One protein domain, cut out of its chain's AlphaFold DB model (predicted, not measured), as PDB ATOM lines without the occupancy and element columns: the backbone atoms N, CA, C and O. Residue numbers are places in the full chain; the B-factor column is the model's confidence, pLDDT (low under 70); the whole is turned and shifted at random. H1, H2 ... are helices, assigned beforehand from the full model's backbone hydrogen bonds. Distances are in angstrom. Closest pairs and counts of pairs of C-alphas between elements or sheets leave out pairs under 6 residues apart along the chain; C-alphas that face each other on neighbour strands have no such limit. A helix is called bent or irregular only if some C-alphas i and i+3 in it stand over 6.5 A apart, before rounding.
ATOM      1  N   TRP A 156     113.134 166.898 203.755       58.62
ATOM      2  CA  TRP A 156     113.970 166.612 202.585       58.62
ATOM      3  C   TRP A 156     113.523 167.372 201.340       58.62
ATOM      4  O   TRP A 156     114.355 167.963 200.658       58.62
ATOM      5  N   THR A 157     112.216 167.426 201.085       52.16
ATOM      6  CA  THR A 157     111.652 168.192 199.965       52.16
ATOM      7  C   THR A 157     112.025 169.673 200.071       52.16
ATOM      8  O   THR A 157     112.415 170.288 199.084       52.16
ATOM      9  N   ASN A 158     111.994 170.246 201.278       49.25
ATOM     10  CA  ASN A 158     112.384 171.640 201.498       49.25
ATOM     11  C   ASN A 158     113.897 171.878 201.334       49.25
ATOM     12  O   ASN A 158     114.288 172.924 200.821       49.25
ATOM     13  N   LEU A 159     114.743 170.921 201.730       50.12
ATOM     14  CA  LEU A 159     116.200 171.003 201.562       50.12
ATOM     15  C   LEU A 159     116.612 170.856 200.086       50.12
ATOM     16  O   LEU A 159     117.464 171.598 199.603       50.12
ATOM     17  N   TYR A 160     115.944 169.956 199.359       48.84
ATOM     18  CA  TYR A 160     116.061 169.790 197.909       48.84
ATOM     19  C   TYR A 160     115.627 171.060 197.162       48.84
ATOM     20  O   TYR A 160     116.336 171.543 196.280       48.84
ATOM     21  N   ASN A 161     114.515 171.674 197.578       46.47
ATOM     22  CA  ASN A 161     114.031 172.922 196.990       46.47
ATOM     23  C   ASN A 161     114.969 174.112 197.272       46.47
ATOM     24  O   ASN A 161     115.215 174.896 196.364       46.47
ATOM     25  N   GLN A 162     115.566 174.218 198.466       47.25
ATOM     26  CA  GLN A 162     116.593 175.238 198.753       47.25
ATOM     27  C   GLN A 162     117.883 175.034 197.944       47.25
ATOM     28  O   GLN A 162     118.506 176.008 197.518       47.25
ATOM     29  N   GLY A 163     118.286 173.781 197.708       46.94
ATOM     30  CA  GLY A 163     119.387 173.459 196.796       46.94
ATOM     31  C   GLY A 163     119.098 173.916 195.362       46.94
ATOM     32  O   GLY A 163     119.954 174.541 194.736       46.94
ATOM     33  N   ASN A 164     117.871 173.692 194.885       45.81
ATOM     34  CA  ASN A 164     117.428 174.091 193.548       45.81
ATOM     35  C   ASN A 164     117.230 175.606 193.388       45.81
ATOM     36  O   ASN A 164     117.549 176.142 192.331       45.81
ATOM     37  N   GLU A 165     116.769 176.329 194.410       45.12
ATOM     38  CA  GLU A 165     116.655 177.795 194.351       45.12
ATOM     39  C   GLU A 165     118.029 178.470 194.187       45.12
ATOM     40  O   GLU A 165     118.184 179.390 193.379       45.12
ATOM     41  N   ASN A 166     119.065 177.961 194.863       47.94
ATOM     42  CA  ASN A 166     120.437 178.435 194.661       47.94
ATOM     43  C   ASN A 166     120.958 178.100 193.250       47.94
ATOM     44  O   ASN A 166     121.607 178.934 192.622       47.94
ATOM     45  N   LEU A 167     120.605 176.925 192.717       47.44
ATOM     46  CA  LEU A 167     120.963 176.472 191.366       47.44
ATOM     47  C   LEU A 167     120.351 177.366 190.272       47.44
ATOM     48  O   LEU A 167     121.037 177.767 189.331       47.44
ATOM     49  N   VAL A 168     119.086 177.764 190.443       50.94
ATOM     50  CA  VAL A 168     118.368 178.676 189.536       50.94
ATOM     51  C   VAL A 168     118.986 180.078 189.539       50.94
ATOM     52  O   VAL A 168     119.129 180.680 188.476       50.94
ATOM     53  N   THR A 169     119.408 180.586 190.701       51.84
ATOM     54  CA  THR A 169     119.947 181.953 190.836       51.84
ATOM     55  C   THR A 169     121.363 182.085 190.250       51.84
ATOM     56  O   THR A 169     121.696 183.089 189.609       51.84
ATOM     57  N   THR A 170     122.199 181.054 190.412       51.16
ATOM     58  CA  THR A 170     123.546 180.984 189.816       51.16
ATOM     59  C   THR A 170     123.500 180.714 188.304       51.16
ATOM     60  O   THR A 170     124.272 181.296 187.540       51.16
ATOM     61  N   SER A 171     122.550 179.893 187.840       50.75
ATOM     62  CA  SER A 171     122.317 179.646 186.409       50.75
ATOM     63  C   SER A 171     121.765 180.888 185.691       50.75
ATOM     64  O   SER A 171     122.220 181.224 184.596       50.75
ATOM     65  N   SER A 172     120.865 181.655 186.323       51.88
ATOM     66  CA  SER A 172     120.310 182.875 185.721       51.88
ATOM     67  C   SER A 172     121.350 183.985 185.545       51.88
ATOM     68  O   SER A 172     121.363 184.644 184.510       51.88
ATOM     69  N   THR A 173     122.265 184.170 186.502       56.09
ATOM     70  CA  THR A 173     123.330 185.190 186.419       56.09
ATOM     71  C   THR A 173     124.371 184.874 185.339       56.09
ATOM     72  O   THR A 173     124.811 185.780 184.629       56.09
ATOM     73  N   LEU A 174     124.728 183.598 185.148       55.84
ATOM     74  CA  LEU A 174     125.583 183.158 184.038       55.84
ATOM     75  C   LEU A 174     124.850 183.206 182.690       55.84
ATOM     76  O   LEU A 174     125.424 183.659 181.700       55.84
ATOM     77  N   GLY A 175     123.572 182.821 182.661       54.31
ATOM     78  CA  GLY A 175     122.709 182.927 181.485       54.31
ATOM     79  C   GLY A 175     122.497 184.373 181.028       54.31
ATOM     80  O   GLY A 175     122.459 184.642 179.832       54.31
ATOM     81  N   ASP A 176     122.418 185.333 181.947       52.34
ATOM     82  CA  ASP A 176     122.303 186.759 181.619       52.34
ATOM     83  C   ASP A 176     123.627 187.351 181.110       52.34
ATOM     84  O   ASP A 176     123.619 188.181 180.199       52.34
ATOM     85  N   ARG A 177     124.775 186.867 181.612       55.25
ATOM     86  CA  ARG A 177     126.108 187.195 181.064       55.25
ATOM     87  C   ARG A 177     126.331 186.566 179.679       55.25
ATOM     88  O   ARG A 177     126.893 187.222 178.805       55.25
ATOM     89  N   ALA A 178     125.829 185.351 179.444       51.88
ATOM     90  CA  ALA A 178     125.864 184.667 178.147       51.88
ATOM     91  C   ALA A 178     124.933 185.311 177.097       51.88
ATOM     92  O   ALA A 178     125.275 185.394 175.918       51.88
ATOM     93  N   ARG A 179     123.776 185.840 177.521       49.97
ATOM     94  CA  ARG A 179     122.779 186.490 176.648       49.97
ATOM     95  C   ARG A 179     123.159 187.903 176.181       49.97
ATOM     96  O   ARG A 179     122.413 188.506 175.412       49.97
ATOM     97  N   GLY A 180     124.342 188.405 176.543       48.00
ATOM     98  CA  GLY A 180     124.918 189.688 176.112       48.00
ATOM     99  C   GLY A 180     125.270 189.832 174.615       48.00
ATOM    100  O   GLY A 180     126.148 190.626 174.286       48.00
ATOM    101  N   GLY A 181     124.595 189.115 173.704       41.06
ATOM    102  CA  GLY A 181     124.452 189.536 172.302       41.06
ATOM    103  C   GLY A 181     125.245 188.802 171.211       41.06
ATOM    104  O   GLY A 181     125.509 189.419 170.178       41.06
ATOM    105  N   ARG A 182     125.617 187.522 171.357       44.03
ATOM    106  CA  ARG A 182     126.217 186.744 170.248       44.03
ATOM    107  C   ARG A 182     125.627 185.336 170.129       44.03
ATOM    108  O   ARG A 182     125.474 184.645 171.124       44.03
ATOM    109  N   LEU A 183     125.307 184.933 168.897       38.78
ATOM    110  CA  LEU A 183     124.857 183.585 168.540       38.78
ATOM    111  C   LEU A 183     126.091 182.691 168.324       38.78
ATOM    112  O   LEU A 183     126.761 182.801 167.298       38.78
ATOM    113  N   GLY A 184     126.411 181.855 169.312       55.62
ATOM    114  CA  GLY A 184     127.540 180.918 169.316       55.62
ATOM    115  C   GLY A 184     127.925 180.534 170.748       55.62
ATOM    116  O   GLY A 184     127.717 181.334 171.656       55.62
ATOM    117  N   MET A 185     128.472 179.326 170.944       66.81
ATOM    118  CA  MET A 185     128.857 178.827 172.270       66.81
ATOM    119  C   MET A 185     129.916 179.747 172.870       66.81
ATOM    120  O   MET A 185     131.030 179.717 172.372       66.81
ATOM    121  N   ASN A 186     129.593 180.583 173.860       85.38
ATOM    122  CA  ASN A 186     130.534 181.561 174.429       85.38
ATOM    123  C   ASN A 186     131.311 180.982 175.641       85.38
ATOM    124  O   ASN A 186     130.915 179.953 176.193       85.38
ATOM    125  N   PRO A 187     132.416 181.606 176.099       87.25
ATOM    126  CA  PRO A 187     133.217 181.074 177.211       87.25
ATOM    127  C   PRO A 187     132.441 180.895 178.529       87.25
ATOM    128  O   PRO A 187     132.742 179.987 179.304       87.25
ATOM    129  N   TRP A 188     131.427 181.727 178.781       90.69
ATOM    130  CA  TRP A 188     130.582 181.641 179.977       90.69
ATOM    131  C   TRP A 188     129.554 180.516 179.888       90.69
ATOM    132  O   TRP A 188     129.189 179.958 180.917       90.69
ATOM    133  N   GLU A 189     129.137 180.118 178.686       85.50
ATOM    134  CA  GLU A 189     128.302 178.930 178.491       85.50
ATOM    135  C   GLU A 189     129.065 177.642 178.795       85.50
ATOM    136  O   GLU A 189     128.493 176.727 179.380       85.50
ATOM    137  N   VAL A 190     130.363 177.574 178.473       84.81
ATOM    138  CA  VAL A 190     131.217 176.440 178.878       84.81
ATOM    139  C   VAL A 190     131.286 176.345 180.405       84.81
ATOM    140  O   VAL A 190     131.160 175.252 180.957       84.81
ATOM    141  N   LEU A 191     131.440 177.485 181.088       90.75
ATOM    142  CA  LEU A 191     131.434 177.556 182.550       90.75
ATOM    143  C   LEU A 191     130.069 177.165 183.145       90.75
ATOM    144  O   LEU A 191     130.012 176.401 184.105       90.75
ATOM    145  N   ALA A 192     128.970 177.652 182.570       87.19
ATOM    146  CA  ALA A 192     127.623 177.319 183.027       87.19
ATOM    147  C   ALA A 192     127.336 175.820 182.888       87.19
ATOM    148  O   ALA A 192     126.876 175.201 183.841       87.19
ATOM    149  N   GLN A 193     127.692 175.225 181.747       87.31
ATOM    150  CA  GLN A 193     127.471 173.801 181.492       87.31
ATOM    151  C   GLN A 193     128.245 172.904 182.457       87.31
ATOM    152  O   GLN A 193     127.709 171.898 182.907       87.31
ATOM    153  N   VAL A 194     129.495 173.237 182.803       90.75
ATOM    154  CA  VAL A 194     130.231 172.417 183.779       90.75
ATOM    155  C   VAL A 194     129.665 172.549 185.186       90.75
ATOM    156  O   VAL A 194     129.614 171.555 185.903       90.75
ATOM    157  N   ILE A 195     129.211 173.740 185.580       90.62
ATOM    158  CA  ILE A 195     128.560 173.934 186.879       90.62
ATOM    159  C   ILE A 195     127.244 173.154 186.918       90.62
ATOM    160  O   ILE A 195     126.994 172.450 187.888       90.62
ATOM    161  N   GLU A 196     126.441 173.220 185.859       89.75
ATOM    162  CA  GLU A 196     125.202 172.451 185.722       89.75
ATOM    163  C   GLU A 196     125.475 170.948 185.854       89.75
ATOM    164  O   GLU A 196     124.893 170.308 186.719       89.75
ATOM    165  N   ILE A 197     126.455 170.405 185.124       87.88
ATOM    166  CA  ILE A 197     126.837 168.986 185.233       87.88
ATOM    167  C   ILE A 197     127.316 168.635 186.648       87.88
ATOM    168  O   ILE A 197     126.887 167.628 187.208       87.88
ATOM    169  N   ALA A 198     128.174 169.463 187.253       90.44
ATOM    170  CA  ALA A 198     128.675 169.223 188.605       90.44
ATOM    171  C   ALA A 198     127.538 169.197 189.641       90.44
ATOM    172  O   ALA A 198     127.562 168.400 190.578       90.44
ATOM    173  N   LEU A 199     126.530 170.054 189.482       90.75
ATOM    174  CA  LEU A 199     125.426 170.160 190.427       90.75
ATOM    175  C   LEU A 199     124.305 169.147 190.164       90.75
ATOM    176  O   LEU A 199     123.767 168.608 191.125       90.75
ATOM    177  N   GLU A 200     123.967 168.861 188.909       90.56
ATOM    178  CA  GLU A 200     122.924 167.896 188.544       90.56
ATOM    179  C   GLU A 200     123.368 166.452 188.784       90.56
ATOM    180  O   GLU A 200     122.617 165.657 189.348       90.56
ATOM    181  N   ASP A 201     124.591 166.100 188.378       91.56
ATOM    182  CA  ASP A 201     125.019 164.701 188.405       91.56
ATOM    183  C   ASP A 201     125.544 164.281 189.787       91.56
ATOM    184  O   ASP A 201     125.407 163.105 190.152       91.56
ATOM    185  N   PHE A 202     126.082 165.222 190.572       91.69
ATOM    186  CA  PHE A 202     126.692 164.947 191.882       91.69
ATOM    187  C   PHE A 202     125.957 165.615 193.052       91.69
ATOM    188  O   PHE A 202     125.869 165.034 194.132       91.69
ATOM    189  N   GLY A 203     125.382 166.803 192.854       90.88
ATOM    190  CA  GLY A 203     124.763 167.586 193.925       90.88
ATOM    191  C   GLY A 203     125.783 168.295 194.824       90.88
ATOM    192  O   GLY A 203     126.880 167.799 195.076       90.88
ATOM    193  N   GLN A 204     125.404 169.455 195.377       89.81
ATOM    194  CA  GLN A 204     126.277 170.281 196.239       89.81
ATOM    195  C   GLN A 204     126.891 169.508 197.419       89.81
ATOM    196  O   GLN A 204     128.013 169.794 197.824       89.81
ATOM    197  N   SER A 205     126.161 168.542 197.989       85.75
ATOM    198  CA  SER A 205     126.610 167.773 199.155       85.75
ATOM    199  C   SER A 205     127.645 166.695 198.837       85.75
ATOM    200  O   SER A 205     128.273 166.197 199.767       85.75
ATOM    201  N   ALA A 206     127.789 166.301 197.567       84.19
ATOM    202  CA  ALA A 206     128.780 165.311 197.145       84.19
ATOM    203  C   ALA A 206     130.085 165.952 196.651       84.19
ATOM    204  O   ALA A 206     131.074 165.247 196.476       84.19
ATOM    205  N   LEU A 207     130.100 167.274 196.445       91.44
ATOM    206  CA  LEU A 207     131.311 168.006 196.093       91.44
ATOM    207  C   LEU A 207     132.245 168.111 197.304       91.44
ATOM    208  O   LEU A 207     131.802 168.269 198.442       91.44
ATOM    209  N   THR A 208     133.553 168.110 197.058       90.44
ATOM    210  CA  THR A 208     134.583 168.294 198.102       90.44
ATOM    211  C   THR A 208     134.424 169.625 198.852       90.44
ATOM    212  O   THR A 208     134.771 169.733 200.030       90.44
ATOM    213  N   ALA A 209     133.877 170.638 198.175       90.62
ATOM    214  CA  ALA A 209     133.426 171.901 198.738       90.62
ATOM    215  C   ALA A 209     132.315 172.491 197.851       90.62
ATOM    216  O   ALA A 209     132.439 172.432 196.621       90.62
ATOM    217  N   PRO A 210     131.278 173.122 198.434       91.31
ATOM    218  CA  PRO A 210     130.161 173.660 197.666       91.31
ATOM    219  C   PRO A 210     130.622 174.756 196.699       91.31
ATOM    220  O   PRO A 210     131.495 175.562 197.036       91.31
ATOM    221  N   ILE A 211     130.029 174.789 195.505       92.19
ATOM    222  CA  ILE A 211     130.233 175.877 194.539       92.19
ATOM    223  C   ILE A 211     129.380 177.058 194.997       92.19
ATOM    224  O   ILE A 211     128.152 176.951 195.051       92.19
ATOM    225  N   THR A 212     130.033 178.163 195.350       92.69
ATOM    226  CA  THR A 212     129.385 179.387 195.838       92.69
ATOM    227  C   THR A 212     129.289 180.453 194.746       92.69
ATOM    228  O   THR A 212     130.020 180.418 193.760       92.69
ATOM    229  N   GLU A 213     128.427 181.454 194.936       88.81
ATOM    230  CA  GLU A 213     128.346 182.620 194.038       88.81
ATOM    231  C   GLU A 213     129.701 183.337 193.903       88.81
ATOM    232  O   GLU A 213     130.102 183.706 192.802       88.81
ATOM    233  N   ALA A 214     130.465 183.429 194.998       90.06
ATOM    234  CA  ALA A 214     131.804 184.016 194.994       90.06
ATOM    235  C   ALA A 214     132.807 183.223 194.132       90.06
ATOM    236  O   ALA A 214     133.675 183.826 193.499       90.06
ATOM    237  N   ASP A 215     132.685 181.891 194.078       93.06
ATOM    238  CA  ASP A 215     133.503 181.062 193.184       93.06
ATOM    239  C   ASP A 215     133.173 181.364 191.715       93.06
ATOM    240  O   ASP A 215     134.072 181.573 190.900       93.06
ATOM    241  N   VAL A 216     131.879 181.450 191.390       92.50
ATOM    242  CA  VAL A 216     131.394 181.719 190.029       92.50
ATOM    243  C   VAL A 216     131.798 183.108 189.546       92.50
ATOM    244  O   VAL A 216     132.251 183.254 188.407       92.50
ATOM    245  N   ASP A 217     131.697 184.120 190.404       89.81
ATOM    246  CA  ASP A 217     132.177 185.461 190.089       89.81
ATOM    247  C   ASP A 217     133.693 185.484 189.888       89.81
ATOM    248  O   ASP A 217     134.159 186.014 188.877       89.81
ATOM    249  N   GLY A 218     134.461 184.819 190.757       92.75
ATOM    250  CA  GLY A 218     135.912 184.702 190.601       92.75
ATOM    251  C   GLY A 218     136.324 184.018 189.291       92.75
ATOM    252  O   GLY A 218     137.245 184.468 188.606       92.75
ATOM    253  N   TRP A 219     135.627 182.955 188.887       96.38
ATOM    254  CA  TRP A 219     135.847 182.283 187.603       96.38
ATOM    255  C   TRP A 219     135.460 183.155 186.407       96.38
ATOM    256  O   TRP A 219     136.213 183.249 185.437       96.38
ATOM    257  N   SER A 220     134.324 183.843 186.485       92.12
ATOM    258  CA  SER A 220     133.883 184.775 185.449       92.12
ATOM    259  C   SER A 220     134.871 185.935 185.270       92.12
ATOM    260  O   SER A 220     135.166 186.314 184.136       92.12
ATOM    261  N   GLU A 221     135.418 186.482 186.358       92.62
ATOM    262  CA  GLU A 221     136.458 187.515 186.317       92.62
ATOM    263  C   GLU A 221     137.763 186.992 185.703       92.62
ATOM    264  O   GLU A 221     138.364 187.678 184.872       92.62
ATOM    265  N   ARG A 222     138.179 185.759 186.036       96.25
ATOM    266  CA  ARG A 222     139.346 185.101 185.415       96.25
ATOM    267  C   ARG A 222     139.196 184.979 183.900       96.25
ATOM    268  O   ARG A 222     140.159 185.260 183.184       96.25
ATOM    269  N   ILE A 223     138.010 184.592 183.420       93.19
ATOM    270  CA  ILE A 223     137.689 184.536 181.986       93.19
ATOM    271  C   ILE A 223     137.759 185.947 181.399       93.19
ATOM    272  O   ILE A 223     138.533 186.180 180.476       93.19
ATOM    273  N   ALA A 224     137.028 186.912 181.965       90.88
ATOM    274  CA  ALA A 224     136.968 188.286 181.456       90.88
ATOM    275  C   ALA A 224     138.342 188.979 181.393       90.88
ATOM    276  O   ALA A 224     138.595 189.773 180.487       90.88
ATOM    277  N   ALA A 225     139.249 188.657 182.321       92.81
ATOM    278  CA  ALA A 225     140.609 189.188 182.355       92.81
ATOM    279  C   ALA A 225     141.479 188.742 181.163       92.81
ATOM    280  O   ALA A 225     142.570 189.282 180.955       92.81
ATOM    281  N   LYS A 226     141.033 187.767 180.361       94.06
ATOM    282  CA  LYS A 226     141.736 187.346 179.146       94.06
ATOM    283  C   LYS A 226     141.377 188.269 177.984       94.06
ATOM    284  O   LYS A 226     140.213 188.446 177.638       94.06
ATOM    285  N   GLY A 227     142.408 188.852 177.369       79.88
ATOM    286  CA  GLY A 227     142.254 189.935 176.390       79.88
ATOM    287  C   GLY A 227     141.671 189.539 175.028       79.88
ATOM    288  O   GLY A 227     141.235 190.421 174.295       79.88
ATOM    289  N   THR A 228     141.656 188.253 174.667       84.69
ATOM    290  CA  THR A 228     141.053 187.764 173.414       84.69
ATOM    291  C   THR A 228     140.083 186.626 173.688       84.69
ATOM    292  O   THR A 228     140.284 185.848 174.616       84.69
ATOM    293  N   GLU A 229     139.062 186.491 172.844       78.81
ATOM    294  CA  GLU A 229     138.030 185.449 172.945       78.81
ATOM    295  C   GLU A 229     138.628 184.029 172.964       78.81
ATOM    296  O   GLU A 229     138.245 183.202 173.786       78.81
ATOM    297  N   TYR A 230     139.670 183.768 172.167       77.69
ATOM    298  CA  TYR A 230     140.424 182.508 172.230       77.69
ATOM    299  C   TYR A 230     141.026 182.240 173.621       77.69
ATOM    300  O   TYR A 230     140.884 181.147 174.171       77.69
ATOM    301  N   LEU A 231     141.674 183.244 174.222       78.38
ATOM    302  CA  LEU A 231     142.246 183.105 175.562       78.38
ATOM    303  C   LEU A 231     141.153 182.963 176.633       78.38
ATOM    304  O   LEU A 231     141.383 182.283 177.631       78.38
ATOM    305  N   GLN A 232     139.971 183.546 176.410       87.12
ATOM    306  CA  GLN A 232     138.795 183.370 177.265       87.12
ATOM    307  C   GLN A 232     138.278 181.925 177.221       87.12
ATOM    308  O   GLN A 232     138.046 181.345 178.278       87.12
ATOM    309  N   PHE A 233     138.178 181.294 176.042       85.69
ATOM    310  CA  PHE A 233     137.826 179.867 175.936       85.69
ATOM    311  C   PHE A 233     138.861 178.954 176.582       85.69
ATOM    312  O   PHE A 233     138.499 177.991 177.259       85.69
ATOM    313  N   LYS A 234     140.150 179.251 176.386       83.75
ATOM    314  CA  LYS A 234     141.226 178.481 177.013       83.75
ATOM    315  C   LYS A 234     141.132 178.549 178.540       83.75
ATOM    316  O   LYS A 234     141.276 177.527 179.202       83.75
ATOM    317  N   GLU A 235     140.834 179.726 179.090       92.44
ATOM    318  CA  GLU A 235     140.622 179.893 180.530       92.44
ATOM    319  C   GLU A 235     139.341 179.203 181.013       92.44
ATOM    320  O   GLU A 235     139.384 178.523 182.030       92.44
ATOM    321  N   ALA A 236     138.230 179.296 180.277       90.56
ATOM    322  CA  ALA A 236     136.986 178.603 180.620       90.56
ATOM    323  C   ALA A 236     137.170 177.075 180.679       90.56
ATOM    324  O   ALA A 236     136.684 176.425 181.602       90.56
ATOM    325  N   ARG A 237     137.935 176.495 179.743       87.69
ATOM    326  CA  ARG A 237     138.302 175.068 179.760       87.69
ATOM    327  C   ARG A 237     139.244 174.708 180.910       87.69
ATOM    328  O   ARG A 237     139.097 173.639 181.494       87.69
ATOM    329  N   SER A 238     140.176 175.596 181.258       90.12
ATOM    330  CA  SER A 238     141.017 175.423 182.448       90.12
ATOM    331  C   SER A 238     140.175 175.425 183.724       90.12
ATOM    332  O   SER A 238     140.353 174.558 184.562       90.12
ATOM    333  N   ILE A 239     139.219 176.347 183.855       92.38
ATOM    334  CA  ILE A 239     138.318 176.405 185.014       92.38
ATOM    335  C   ILE A 239     137.427 175.162 185.077       92.38
ATOM    336  O   ILE A 239     137.198 174.631 186.157       92.38
ATOM    337  N   ARG A 240     136.955 174.656 183.932       93.06
ATOM    338  CA  ARG A 240     136.246 173.372 183.873       93.06
ATOM    339  C   ARG A 240     137.095 172.236 184.449       93.06
ATOM    340  O   ARG A 240     136.594 171.486 185.279       93.06
ATOM    341  N   SER A 241     138.352 172.130 184.013       89.38
ATOM    342  CA  SER A 241     139.321 171.162 184.547       89.38
ATOM    343  C   SER A 241     139.459 171.317 186.062       89.38
ATOM    344  O   SER A 241     139.311 170.333 186.777       89.38
ATOM    345  N   ASP A 242     139.619 172.554 186.554       90.06
ATOM    346  CA  ASP A 242     139.723 172.847 187.989       90.06
ATOM    347  C   ASP A 242     138.467 172.388 188.762       90.06
ATOM    348  O   ASP A 242     138.568 171.862 189.868       90.06
ATOM    349  N   ILE A 243     137.266 172.592 188.209       92.56
ATOM    350  CA  ILE A 243     136.002 172.187 188.846       92.56
ATOM    351  C   ILE A 243     135.910 170.662 188.934       92.56
ATOM    352  O   ILE A 243     135.572 170.131 189.991       92.56
ATOM    353  N   LEU A 244     136.216 169.950 187.850       91.69
ATOM    354  CA  LEU A 244     136.132 168.492 187.836       91.69
ATOM    355  C   LEU A 244     137.185 167.859 188.754       91.69
ATOM    356  O   LEU A 244     136.838 166.997 189.553       91.69
ATOM    357  N   GLU A 245     138.426 168.343 188.709       90.44
ATOM    358  CA  GLU A 245     139.524 167.834 189.537       90.44
ATOM    359  C   GLU A 245     139.309 168.154 191.023       90.44
ATOM    360  O   GLU A 245     139.358 167.271 191.878       90.44
ATOM    361  N   TRP A 246     139.027 169.418 191.359       90.69
ATOM    362  CA  TRP A 246     139.060 169.862 192.754       90.69
ATOM    363  C   TRP A 246     137.707 169.875 193.442       90.69
ATOM    364  O   TRP A 246     137.697 169.829 194.670       90.69
ATOM    365  N   ARG A 247     136.584 169.968 192.713       92.38
ATOM    366  CA  ARG A 247     135.233 169.983 193.309       92.38
ATOM    367  C   ARG A 247     134.527 168.640 193.204       92.38
ATOM    368  O   ARG A 247     133.900 168.246 194.181       92.38
ATOM    369  N   VAL A 248     134.621 167.959 192.064       94.19
ATOM    370  CA  VAL A 248     133.969 166.653 191.861       94.19
ATOM    371  C   VAL A 248     134.869 165.519 192.358       94.19
ATOM    372  O   VAL A 248     134.465 164.761 193.235       94.19
ATOM    373  N   GLY A 249     136.107 165.460 191.870       91.50
ATOM    374  CA  GLY A 249     137.093 164.447 192.234       91.50
ATOM    375  C   GLY A 249     136.931 163.118 191.489       91.50
ATOM    376  O   GLY A 249     135.844 162.739 191.042       91.50
ATOM    377  N   ASP A 250     138.042 162.394 191.382       93.88
ATOM    378  CA  ASP A 250     138.184 161.217 190.524       93.88
ATOM    379  C   ASP A 250     137.231 160.082 190.917       93.88
ATOM    380  O   ASP A 250     136.544 159.512 190.068       93.88
ATOM    381  N   ASP A 251     137.132 159.792 192.218       92.69
ATOM    382  CA  ASP A 251     136.279 158.725 192.755       92.69
ATOM    383  C   ASP A 251     134.800 158.956 192.430       92.69
ATOM    384  O   ASP A 251     134.067 158.010 192.123       92.69
ATOM    385  N   ALA A 252     134.352 160.215 192.468       92.44
ATOM    386  CA  ALA A 252     132.979 160.570 192.147       92.44
ATOM    387  C   ALA A 252     132.699 160.358 190.655       92.44
ATOM    388  O   ALA A 252     131.681 159.752 190.311       92.44
ATOM    389  N   LEU A 253     133.617 160.775 189.776       91.88
ATOM    390  CA  LEU A 253     133.508 160.567 188.327       91.88
ATOM    391  C   LEU A 253     133.500 159.075 187.967       91.88
ATOM    392  O   LEU A 253     132.609 158.634 187.237       91.88
ATOM    393  N   MET A 254     134.424 158.281 188.522       93.12
ATOM    394  CA  MET A 254     134.466 156.827 188.310       93.12
ATOM    395  C   MET A 254     133.177 156.152 188.780       93.12
ATOM    396  O   MET A 254     132.603 155.339 188.058       93.12
ATOM    397  N   THR A 255     132.692 156.517 189.969       93.81
ATOM    398  CA  THR A 255     131.486 155.915 190.554       93.81
ATOM    399  C   THR A 255     130.232 156.274 189.763       93.81
ATOM    400  O   THR A 255     129.408 155.402 189.497       93.81
ATOM    401  N   LYS A 256     130.073 157.547 189.375       93.81
ATOM    402  CA  LYS A 256     128.866 158.028 188.691       93.81
ATOM    403  C   LYS A 256     128.775 157.526 187.255       93.81
ATOM    404  O   LYS A 256     127.686 157.183 186.803       93.81
ATOM    405  N   TYR A 257     129.901 157.505 186.545       91.44
ATOM    406  CA  TYR A 257     129.924 157.241 185.108       91.44
ATOM    407  C   TYR A 257     130.468 155.861 184.728       91.44
ATOM    408  O   TYR A 257     130.439 155.506 183.552       91.44
ATOM    409  N   GLY A 258     130.954 155.068 185.687       92.81
ATOM    410  CA  GLY A 258     131.509 153.738 185.417       92.81
ATOM    411  C   GLY A 258     132.780 153.769 184.561       92.81
ATOM    412  O   GLY A 258     133.056 152.813 183.838       92.81
ATOM    413  N   VAL A 259     133.530 154.872 184.613       90.31
ATOM    414  CA  VAL A 259     134.750 155.101 183.827       90.31
ATOM    415  C   VAL A 259     136.003 154.660 184.582       90.31
ATOM    416  O   VAL A 259     136.033 154.628 185.810       90.31
ATOM    417  N   THR A 260     137.049 154.314 183.835       92.81
ATOM    418  CA  THR A 260     138.371 153.972 184.386       92.81
ATOM    419  C   THR A 260     139.138 155.215 184.851       92.81
ATOM    420  O   THR A 260     138.862 156.323 184.403       92.81
ATOM    421  N   GLU A 261     140.148 155.036 185.705       90.25
ATOM    422  CA  GLU A 261     141.031 156.122 186.175       90.25
ATOM    423  C   GLU A 261     141.688 156.893 185.009       90.25
ATOM    424  O   GLU A 261     141.743 158.121 185.012       90.25
ATOM    425  N   GLU A 262     142.098 156.189 183.948       86.75
ATOM    426  CA  GLU A 262     142.652 156.796 182.728       86.75
ATOM    427  C   GLU A 262     141.619 157.674 182.000       86.75
ATOM    428  O   GLU A 262     141.907 158.805 181.603       86.75
ATOM    429  N   GLN A 263     140.386 157.180 181.883       86.25
ATOM    430  CA  GLN A 263     139.264 157.918 181.302       86.25
ATOM    431  C   GLN A 263     138.862 159.135 182.146       86.25
ATOM    432  O   GLN A 263     138.458 160.158 181.595       86.25
ATOM    433  N   VAL A 264     139.000 159.059 183.469       89.75
ATOM    434  CA  VAL A 264     138.788 160.200 184.364       89.75
ATOM    435  C   VAL A 264     139.853 161.268 184.150       89.75
ATOM    436  O   VAL A 264     139.496 162.428 183.955       89.75
ATOM    437  N   GLY A 265     141.132 160.894 184.055       85.88
ATOM    438  CA  GLY A 265     142.201 161.833 183.695       85.88
ATOM    439  C   GLY A 265     141.937 162.544 182.360       85.88
ATOM    440  O   GLY A 265     142.112 163.757 182.239       85.88
ATOM    441  N   ALA A 266     141.425 161.802 181.378       85.31
ATOM    442  CA  ALA A 266     141.000 162.314 180.081       85.31
ATOM    443  C   ALA A 266     139.812 163.297 180.150       85.31
ATOM    444  O   ALA A 266     139.849 164.360 179.526       85.31
ATOM    445  N   LEU A 267     138.768 162.972 180.918       85.62
ATOM    446  CA  LEU A 267     137.585 163.823 181.101       85.62
ATOM    447  C   LEU A 267     137.897 165.107 181.875       85.62
ATOM    448  O   LEU A 267     137.353 166.169 181.557       85.62
ATOM    449  N   MET A 268     138.772 165.013 182.876       87.19
ATOM    450  CA  MET A 268     139.184 166.154 183.692       87.19
ATOM    451  C   MET A 268     140.141 167.076 182.955       87.19
ATOM    452  O   MET A 268     140.115 168.273 183.214       87.19
ATOM    453  N   GLY A 269     140.940 166.560 182.017       83.75
ATOM    454  CA  GLY A 269     141.887 167.368 181.258       83.75
ATOM    455  C   GLY A 269     141.230 168.589 180.591       83.75
ATOM    456  O   GLY A 269     140.034 168.577 180.283       83.75
ATOM    457  N   PRO A 270     141.994 169.654 180.280       76.25
ATOM    458  CA  PRO A 270     141.483 170.883 179.648       76.25
ATOM    459  C   PRO A 270     140.865 170.646 178.258       76.25
ATOM    460  O   PRO A 270     140.205 171.518 177.690       76.25
ATOM    461  N   THR A 271     141.007 169.441 177.726       76.25
ATOM    462  CA  THR A 271     140.483 168.976 176.449       76.25
ATOM    463  C   THR A 271     139.449 167.852 176.563       76.25
ATOM    464  O   THR A 271     138.970 167.385 175.539       76.25
ATOM    465  N   GLY A 272     139.050 167.434 177.765       80.75
ATOM    466  CA  GLY A 272     137.923 166.515 177.927       80.75
ATOM    467  C   GLY A 272     136.585 167.154 177.533       80.75
ATOM    468  O   GLY A 272     136.401 168.370 177.658       80.75
ATOM    469  N   ASP A 273     135.629 166.350 177.066       80.38
ATOM    470  CA  ASP A 273     134.238 166.772 176.852       80.38
ATOM    471  C   ASP A 273     133.271 165.839 177.591       80.38
ATOM    472  O   ASP A 273     132.771 164.845 177.065       80.38
ATOM    473  N   ILE A 274     133.008 166.186 178.851       82.06
ATOM    474  CA  ILE A 274     132.106 165.440 179.734       82.06
ATOM    475  C   ILE A 274     130.659 165.409 179.220       82.06
ATOM    476  O   ILE A 274     129.941 164.438 179.449       82.06
ATOM    477  N   LYS A 275     130.229 166.431 178.469       78.81
ATOM    478  CA  LYS A 275     128.885 166.474 177.885       78.81
ATOM    479  C   LYS A 275     128.781 165.523 176.701       78.81
ATOM    480  O   LYS A 275     127.774 164.832 176.569       78.81
ATOM    481  N   HIS A 276     129.815 165.468 175.861       76.94
ATOM    482  CA  HIS A 276     129.903 164.463 174.807       76.94
ATOM    483  C   HIS A 276     129.852 163.057 175.405       76.94
ATOM    484  O   HIS A 276     128.975 162.285 175.030       76.94
ATOM    485  N   PHE A 277     130.695 162.777 176.404       83.12
ATOM    486  CA  PHE A 277     130.711 161.488 177.091       83.12
ATOM    487  C   PHE A 277     129.337 161.114 177.674       83.12
ATOM    488  O   PHE A 277     128.883 159.991 177.488       83.12
ATOM    489  N   LYS A 278     128.615 162.051 178.304       78.94
ATOM    490  CA  LYS A 278     127.255 161.794 178.822       78.94
ATOM    491  C   LYS A 278     126.266 161.391 177.721       78.94
ATOM    492  O   LYS A 278     125.358 160.605 177.972       78.94
ATOM    493  N   ASN A 279     126.442 161.919 176.511       74.75
ATOM    494  CA  ASN A 279     125.551 161.649 175.386       74.75
ATOM    495  C   ASN A 279     125.919 160.374 174.612       74.75
ATOM    496  O   ASN A 279     125.028 159.749 174.043       74.75
ATOM    497  N   THR A 280     127.203 160.011 174.550       78.81
ATOM    498  CA  THR A 280     127.696 158.930 173.674       78.81
ATOM    499  C   THR A 280     128.286 157.737 174.419       78.81
ATOM    500  O   THR A 280     128.324 156.644 173.867       78.81
ATOM    501  N   GLY A 281     128.721 157.921 175.665       80.50
ATOM    502  CA  GLY A 281     129.524 156.953 176.416       80.50
ATOM    503  C   GLY A 281     131.005 156.935 176.022       80.50
ATOM    504  O   GLY A 281     131.779 156.191 176.625       80.50
TER     505      GLY A 281
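AT A GLANCE: This is residues 156 to 281 of the 676 residues of an uncharacterized protein of Euryarchaeota archaeon (UniProt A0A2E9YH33). Four helices, H1 to H4, make an up-and-down bundle, with H2 in the middle between H1 and H4, and the shorter H3 packed by its residues 219 to 224 on H4. Three short helices gather toward the end of the bundle where H2 and H4 finish: H5 lies across that end, H6 packs on H4, and H7 lies near H2. The printed part has 126 residues with seven named helices, H1 to H7 in order, and no named strand; its class is all helix. It is compact, with a radius of gyration of the C-alphas of 14.6 A and spans of 38 by 38 by 24 A.

IN THESE COORDINATES: H1, residues 156 to 178, is the longest helix, 32.6 A from C-alpha 156 at (113.970, 166.612, 202.585) to C-alpha 178 at (125.864, 184.667, 178.147). H2, residues 187 to 201, measures 21.5 A, and H3, residues 213 to 224, measures 16.3 A. H4, residues 229 to 248, measures 27.0 A; it is neither bent nor irregular, but only just: C-alphas 245 and 248 are 6.1 A apart. H5, residues 250 to 257, measures 10.6 A, and H6, residues 261 to 268, measures 10.5 A. H7, residues 274 to 280, measures 9.9 A and ends with C-alpha 280 at (127.696, 158.930, 173.674).

HOW THE PARTS SIT: H1 and H2 form a helical hairpin and touch, at a shallow tilt of 11 degrees, opposite ways; their closest C-alphas, of Ala 178 and Trp 188, are 5.9 A apart. H2 and H4 touch, the same way at a shallow tilt of 16 degrees, with the C-alphas of Pro 187 and Phe 233 closest at 4.9 A. H2 and H3, a hairpin, only just touch, with 3 pairs of C-alphas within 8 A, the closest those of Trp 188 and Ser 220 at 7.1 A. H3 and H4, also a hairpin, touch at a shallow tilt of 30 degrees, opposite ways, with the C-alphas of Ile 223 and Gln 232 closest at 5.0 A. H1 and H4 are apart. H4 touches H6 with residues 240 to 245 alone, at a steep tilt of 43 degrees; the closest C-alphas, of Ser 241 and Met 268, are 5.1 A apart. H5 and H6 touch and are about perpendicular, at 90 degrees, with the C-alphas of Asp 250 and Val 264 closest at 6.3 A. H4 and H5 meet only through their link. H7 touches no helix, but H2 and H7 are near each other. In each of the seven helices every O i to N i+4 pair is within hydrogen-bond range.

THE WHOLE: The two C-alphas farthest apart, of Trp 156 and Thr 228, are 45.1 A apart. The printed part has no cut. The link from H2 to H3, 11 residues, is long. The mean pLDDT of the printed part is 79.3; residues 156 to 185 are under 70, and H1 has a mean of 51.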